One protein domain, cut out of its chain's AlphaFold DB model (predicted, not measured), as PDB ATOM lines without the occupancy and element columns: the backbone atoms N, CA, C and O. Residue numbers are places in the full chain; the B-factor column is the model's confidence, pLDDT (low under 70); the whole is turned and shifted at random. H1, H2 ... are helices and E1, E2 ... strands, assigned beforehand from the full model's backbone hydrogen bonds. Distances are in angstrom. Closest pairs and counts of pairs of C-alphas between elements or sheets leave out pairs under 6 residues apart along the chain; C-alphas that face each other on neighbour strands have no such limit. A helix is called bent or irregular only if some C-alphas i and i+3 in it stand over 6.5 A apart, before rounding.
ATOM      1  N   GLN A   6     168.915 168.767 219.195       65.38
ATOM      2  CA  GLN A   6     168.520 167.805 218.171       65.38
ATOM      3  C   GLN A   6     167.692 166.680 218.810       65.38
ATOM      4  O   GLN A   6     168.107 166.087 219.804       65.38
ATOM      5  N   ALA A   7     166.527 166.366 218.244       69.44
ATOM      6  CA  ALA A   7     165.742 165.206 218.666       69.44
ATOM      7  C   ALA A   7     166.460 163.888 218.319       69.44
ATOM      8  O   ALA A   7     167.306 163.850 217.416       69.44
ATOM      9  N   ASP A   8     166.111 162.810 219.027       67.81
ATOM     10  CA  ASP A   8     166.613 161.464 218.749       67.81
ATOM     11  C   ASP A   8     166.438 161.114 217.255       67.81
ATOM     12  O   ASP A   8     165.316 161.149 216.743       67.81
ATOM     13  N   PRO A   9     167.516 160.769 216.525       64.81
ATOM     14  CA  PRO A   9     167.454 160.520 215.084       64.81
ATOM     15  C   PRO A   9     166.651 159.266 214.722       64.81
ATOM     16  O   PRO A   9     166.269 159.103 213.568       64.81
ATOM     17  N   GLN A  10     166.396 158.372 215.679       69.25
ATOM     18  CA  GLN A  10     165.529 157.212 215.487       69.25
ATOM     19  C   GLN A  10     164.076 157.505 215.912       69.25
ATOM     20  O   GLN A  10     163.206 156.651 215.736       69.25
ATOM     21  N   PHE A  11     163.821 158.706 216.446       68.88
ATOM     22  CA  PHE A  11     162.550 159.182 216.986       68.88
ATOM     23  C   PHE A  11     161.912 158.219 218.001       68.88
ATOM     24  O   PHE A  11     160.696 158.169 218.157       68.88
ATOM     25  N   ARG A  12     162.737 157.419 218.693       71.88
ATOM     26  CA  ARG A  12     162.275 156.437 219.690       71.88
ATOM     27  C   ARG A  12     162.166 157.029 221.088       71.88
ATOM     28  O   ARG A  12     161.584 156.408 221.969       71.88
ATOM     29  N   SER A  13     162.746 158.205 221.307       73.12
ATOM     30  CA  SER A  13     162.773 158.863 222.606       73.12
ATOM     31  C   SER A  13     162.600 160.370 222.458       73.12
ATOM     32  O   SER A  13     163.054 160.965 221.484       73.12
ATOM     33  N   THR A  14     161.996 160.995 223.468       73.31
ATOM     34  CA  THR A  14     161.900 162.455 223.616       73.31
ATOM     35  C   THR A  14     163.200 163.084 224.120       73.31
ATOM     36  O   THR A  14     163.254 164.285 224.380       73.31
ATOM     37  N   ARG A  15     164.265 162.287 224.271       68.56
ATOM     38  CA  ARG A  15     165.571 162.777 224.697       68.56
ATOM     39  C   ARG A  15     166.129 163.757 223.665       68.56
ATOM     40  O   ARG A  15     166.325 163.412 222.499       68.56
ATOM     41  N   LEU A  16     166.400 164.975 224.121       66.56
ATOM     42  CA  LEU A  16     167.058 166.010 223.337       66.56
ATOM     43  C   LEU A  16     168.573 165.851 223.470       66.56
ATOM     44  O   LEU A  16     169.109 165.753 224.572       66.56
ATOM     45  N   TYR A  17     169.256 165.814 222.334       65.31
ATOM     46  CA  TYR A  17     170.706 165.778 222.248       65.31
ATOM     47  C   TYR A  17     171.218 167.160 221.868       65.31
ATOM     48  O   TYR A  17     170.958 167.656 220.773       65.31
ATOM     49  N   THR A  18     171.993 167.770 222.753       69.12
ATOM     50  CA  THR A  18     172.698 169.013 222.444       69.12
ATOM     51  C   THR A  18     174.022 168.685 221.769       69.12
ATOM     52  O   THR A  18     174.766 167.808 222.219       69.12
ATOM     53  N   ARG A  19     174.352 169.389 220.681       69.25
ATOM     54  CA  ARG A  19     175.673 169.253 220.057       69.25
ATOM     55  C   ARG A  19     176.738 169.934 220.913       69.25
ATOM     56  O   ARG A  19     177.030 171.111 220.739       69.25
ATOM     57  N   LEU A  20     177.359 169.167 221.800       71.69
ATOM     58  CA  LEU A  20     178.508 169.616 222.584       71.69
ATOM     59  C   LEU A  20     179.777 169.562 221.727       71.69
ATOM     60  O   LEU A  20     180.453 168.539 221.635       71.69
ATOM     61  N   THR A  21     180.089 170.673 221.061       74.88
ATOM     62  CA  THR A  21     181.400 170.874 220.424       74.88
ATOM     63  C   THR A  21     182.367 171.509 221.421       74.88
ATOM     64  O   THR A  21     181.943 172.238 222.312       74.88
ATOM     65  N   ALA A  22     183.677 171.286 221.269       78.06
ATOM     66  CA  ALA A  22     184.669 171.891 222.166       78.06
ATOM     67  C   ALA A  22     184.623 173.429 222.167       78.06
ATOM     68  O   ALA A  22     184.816 174.048 223.209       78.06
ATOM     69  N   ALA A  23     184.312 174.044 221.020       78.94
ATOM     70  CA  ALA A  23     184.114 175.488 220.919       78.94
ATOM     71  C   ALA A  23     182.888 175.955 221.718       78.94
ATOM     72  O   ALA A  23     182.951 176.972 222.402       78.94
ATOM     73  N   GLU A  24     181.793 175.195 221.676       79.69
ATOM     74  CA  GLU A  24     180.586 175.516 222.438       79.69
ATOM     75  C   GLU A  24     180.782 175.340 223.942       79.69
ATOM     76  O   GLU A  24     180.385 176.204 224.718       79.69
ATOM     77  N   VAL A  25     181.477 174.276 224.347       79.81
ATOM     78  CA  VAL A  25     181.875 174.079 225.745       79.81
ATOM     79  C   VAL A  25     182.738 175.243 226.223       79.81
ATOM     80  O   VAL A  25     182.505 175.764 227.307       79.81
ATOM     81  N   ARG A  26     183.680 175.721 225.399       83.38
ATOM     82  CA  ARG A  26     184.491 176.902 225.724       83.38
ATOM     83  C   ARG A  26     183.628 178.153 225.901       83.38
ATOM     84  O   ARG A  26     183.793 178.851 226.893       83.38
ATOM     85  N   ARG A  27     182.676 178.410 224.993       82.19
ATOM     86  CA  ARG A  27     181.731 179.534 225.121       82.19
ATOM     87  C   ARG A  27     180.905 179.439 226.400       82.19
ATOM     88  O   ARG A  27     180.830 180.414 227.133       82.19
ATOM     89  N   GLN A  28     180.352 178.269 226.711       82.06
ATOM     90  CA  GLN A  28     179.554 178.067 227.924       82.06
ATOM     91  C   GLN A  28     180.380 178.187 229.204       82.06
ATOM     92  O   GLN A  28     179.883 178.736 230.182       82.06
ATOM     93  N   LEU A  29     181.642 177.752 229.210       84.94
ATOM     94  CA  LEU A  29     182.537 177.973 230.348       84.94
ATOM     95  C   LEU A  29     182.771 179.471 230.600       84.94
ATOM     96  O   LEU A  29     182.754 179.906 231.746       84.94
ATOM     97  N   ILE A  30     182.905 180.280 229.548       85.69
ATOM     98  CA  ILE A  30     183.037 181.739 229.686       85.69
ATOM     99  C   ILE A  30     181.709 182.362 230.136       85.69
ATOM    100  O   ILE A  30     181.679 183.165 231.059       85.69
ATOM    101  N   THR A  31     180.594 181.993 229.502       85.38
ATOM    102  CA  THR A  31     179.291 182.625 229.749       85.38
ATOM    103  C   THR A  31     178.672 182.233 231.090       85.38
ATOM    104  O   THR A  31     178.112 183.092 231.759       85.38
ATOM    105  N   ALA A  32     178.742 180.958 231.477       84.12
ATOM    106  CA  ALA A  32     178.072 180.443 232.673       84.12
ATOM    107  C   ALA A  32     178.986 180.386 233.904       84.12
ATOM    108  O   ALA A  32     178.496 180.475 235.025       84.12
ATOM    109  N   PHE A  33     180.298 180.231 233.707       82.81
ATOM    110  CA  PHE A  33     181.268 180.100 234.798       82.81
ATOM    111  C   PHE A  33     182.294 181.241 234.843       82.81
ATOM    112  O   PHE A  33     183.186 181.209 235.683       82.81
ATOM    113  N   HIS A  34     182.165 182.252 233.973       83.81
ATOM    114  CA  HIS A  34     183.007 183.455 233.953       83.81
ATOM    115  C   HIS A  34     184.517 183.191 233.834       83.81
ATOM    116  O   HIS A  34     185.324 184.027 234.235       83.81
ATOM    117  N   TYR A  35     184.915 182.059 233.245       84.19
ATOM    118  CA  TYR A  35     186.327 181.791 232.970       84.19
ATOM    119  C   TYR A  35     186.879 182.770 231.932       84.19
ATOM    120  O   TYR A  35     186.200 183.107 230.958       84.19
ATOM    121  N   THR A  36     188.135 183.184 232.103       79.12
ATOM    122  CA  THR A  36     188.826 183.990 231.093       79.12
ATOM    123  C   THR A  36     189.429 183.121 229.989       79.12
ATOM    124  O   THR A  36     189.791 181.962 230.200       79.12
ATOM    125  N   ASP A  37     189.548 183.678 228.779       75.31
ATOM    126  CA  ASP A  37     190.105 182.980 227.606       75.31
ATOM    127  C   ASP A  37     191.512 182.412 227.876       75.31
ATOM    128  O   ASP A  37     191.822 181.313 227.418       75.31
ATOM    129  N   ALA A  38     192.304 183.128 228.684       78.81
ATOM    130  CA  ALA A  38     193.666 182.770 229.075       78.81
ATOM    131  C   ALA A  38     193.745 181.551 230.011       78.81
ATOM    132  O   ALA A  38     194.739 180.827 229.996       78.81
ATOM    133  N   GLU A  39     192.708 181.302 230.811       76.75
ATOM    134  CA  GLU A  39     192.630 180.141 231.708       76.75
ATOM    135  C   GLU A  39     192.039 178.911 231.004       76.75
ATOM    136  O   GLU A  39     192.185 177.775 231.465       76.75
ATOM    137  N   LEU A  40     191.368 179.126 229.870       78.44
ATOM    138  CA  LEU A  40     190.736 178.066 229.102       78.44
ATOM    139  C   LEU A  40     191.743 177.403 228.163       78.44
ATOM    140  O   LEU A  40     192.256 178.043 227.242       78.44
ATOM    141  N   PRO A  41     191.969 176.087 228.305       77.19
ATOM    142  CA  PRO A  41     192.872 175.388 227.415       77.19
ATOM    143  C   PRO A  41     192.286 175.319 225.995       77.19
ATOM    144  O   PRO A  41     191.081 175.475 225.774       77.19
ATOM    145  N   THR A  42     193.145 175.063 225.007       81.38
ATOM    146  CA  THR A  42     192.766 174.987 223.590       81.38
ATOM    147  C   THR A  42     191.635 173.977 223.357       81.38
ATOM    148  O   THR A  42     191.502 172.986 224.080       81.38
ATOM    149  N   ALA A  43     190.853 174.176 222.291       78.06
ATOM    150  CA  ALA A  43     189.759 173.282 221.896       78.06
ATOM    151  C   ALA A  43     190.155 171.789 221.875       78.06
ATOM    152  O   ALA A  43     189.360 170.951 222.285       78.06
ATOM    153  N   VAL A  44     191.393 171.457 221.488       79.50
ATOM    154  CA  VAL A  44     191.932 170.081 221.495       79.50
ATOM    155  C   VAL A  44     191.985 169.484 222.906       79.50
ATOM    156  O   VAL A  44     191.584 168.338 223.120       79.50
ATOM    157  N   THR A  45     192.430 170.258 223.892       83.38
ATOM    158  CA  THR A  45     192.493 169.830 225.295       83.38
ATOM    159  C   THR A  45     191.097 169.642 225.872       83.38
ATOM    160  O   THR A  45     190.851 168.673 226.588       83.38
ATOM    161  N   ILE A  46     190.160 170.527 225.521       83.44
ATOM    162  CA  ILE A  46     188.748 170.390 225.897       83.44
ATOM    163  C   ILE A  46     188.170 169.114 225.278       83.44
ATOM    164  O   ILE A  46     187.561 168.325 225.991       83.44
ATOM    165  N   THR A  47     188.412 168.849 223.990       81.06
ATOM    166  CA  THR A  47     188.009 167.593 223.343       81.06
ATOM    167  C   THR A  47     188.602 166.383 224.057       81.06
ATOM    168  O   THR A  47     187.880 165.430 224.333       81.06
ATOM    169  N   THR A  48     189.886 166.411 224.404       83.31
ATOM    170  CA  THR A  48     190.554 165.305 225.108       83.31
ATOM    171  C   THR A  48     189.921 165.058 226.477       83.31
ATOM    172  O   THR A  48     189.568 163.924 226.792       83.31
ATOM    173  N   LYS A  49     189.679 166.122 227.256       83.75
ATOM    174  CA  LYS A  49     188.965 166.045 228.538       83.75
ATOM    175  C   LYS A  49     187.538 165.523 228.372       83.75
ATOM    176  O   LYS A  49     187.130 164.657 229.133       83.75
ATOM    177  N   LEU A  50     186.793 165.991 227.372       80.38
ATOM    178  CA  LEU A  50     185.437 165.508 227.088       80.38
ATOM    179  C   LEU A  50     185.426 164.008 226.764       80.38
ATOM    180  O   LEU A  50     184.585 163.281 227.288       80.38
ATOM    181  N   ASN A  51     186.380 163.532 225.957       81.50
ATOM    182  CA  ASN A  51     186.522 162.104 225.668       81.50
ATOM    183  C   ASN A  51     186.886 161.306 226.931       81.50
ATOM    184  O   ASN A  51     186.301 160.251 227.161       81.50
ATOM    185  N   ALA A  52     187.783 161.827 227.776       81.19
ATOM    186  CA  ALA A  52     188.145 161.204 229.052       81.19
ATOM    187  C   ALA A  52     186.967 161.139 230.043       81.19
ATOM    188  O   ALA A  52     186.819 160.155 230.758       81.19
ATOM    189  N   LEU A  53     186.091 162.150 230.045       81.25
ATOM    190  CA  LEU A  53     184.864 162.195 230.852       81.25
ATOM    191  C   LEU A  53     183.740 161.291 230.305       81.25
ATOM    192  O   LEU A  53     182.638 161.287 230.849       81.25
ATOM    193  N   GLY A  54     183.978 160.544 229.223       70.38
ATOM    194  CA  GLY A  54     182.992 159.628 228.646       70.38
ATOM    195  C   GLY A  54     181.985 160.288 227.700       70.38
ATOM    196  O   GLY A  54     181.010 159.648 227.303       70.38
TER     197      GLY A  54
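AT A GLANCE: This is residues 6 to 54 of the 78 residues of an uncharacterized protein of Ktedonobacteria bacterium brp13 (UniProt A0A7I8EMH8). Two short helices, H1 and H2, meet near their first residues in an L-shaped corner, and a long thin arm, residues 6 to 18, reaches away from them on the side opposite to the loop that joins the two helices. The arm is a chain loop that folds back on itself: residues 6 to 7 lie beside residues 16 to 17 of the short strand E1, and the turn between them, with Arg 12, is at the far end of the model. The printed part has 49 residues with one named strand and two named helices, in the order E1, H1, H2, and there is no sheet of named strands. The class is mostly helix, helices holding 22 and the strand 3 of the 25 residues in named elements. The whole is loose, with a radius of gyration of the C-alphas of 13.5 A, and elongated, spanning 42 by 22 by 13 A.

HOW THE PARTS SIT: The longest helix is H1, residues 22 to 33. It touches H2, residues 43 to 52, with 8 pairs of C-alphas within 8 A. H1 touches H2 with residues 22 to 26 alone. The closest C-alphas of the two helices are those of Ala 22 and Ala 43, 5.3 A apart, and these are the first residues of H1 and of H2. The lines of H1 and H2 stand at 89 degrees, about perpendicular, and their centres are 13.1 A apart. The strand E1, residues 16 to 18, is apart from H1, although a tight link of 3 residues joins the two. E1 is apart from H2 as well. E1 pairs with no named strand, but residues 6 to 7, a stretch too short to be named, pair with residues 16 to 17 of E1, antiparallel. In the backbones of H1 and H2, every O i to N i+4 pair is within hydrogen-bond range.

IN THESE COORDINATES: H1 runs from Ala 22, with its C-alpha at (184.669, 171.891, 222.166), to Phe 33, with its C-alpha at (181.268, 180.100, 234.798). Its 12 residues measure 15.4 A from first to last C-alpha. H2 runs from Ala 43, with its C-alpha at (189.759, 173.282, 221.896), to Ala 52, with its C-alpha at (188.145, 161.204, 229.052). Its 10 residues measure 14.1 A from first to last C-alpha. Neither helix is bent or irregular. E1, from Leu 16 to Thr 18, has 3 residues and measures 6.5 A, beginning at C-alpha 16 at (167.058, 166.010, 223.337).

THE WHOLE: The two C-alphas farthest apart are those of Arg 12, in the stretch before E1, and Ala 38, in the link between H1 and H2, at 42.0 A. The C-alphas of the first and last printed residues, Gln 6 and Gly 54, are 19.6 A apart. The printed part has no cut; it runs from residue 6 to residue 54 of a full chain of 78 residues. The link from E1 to H1 is tight, the link from H1 to H2, with 9 residues, is short but not tight, and no link is long. The mean pLDDT of the printed part is 77.1. It is under 70 for 11 residues, namely residues 6 to 11 and residues 15 to 19. The mean pLDDT of E1 is 67, and that of H1 and of H2 is 82 each.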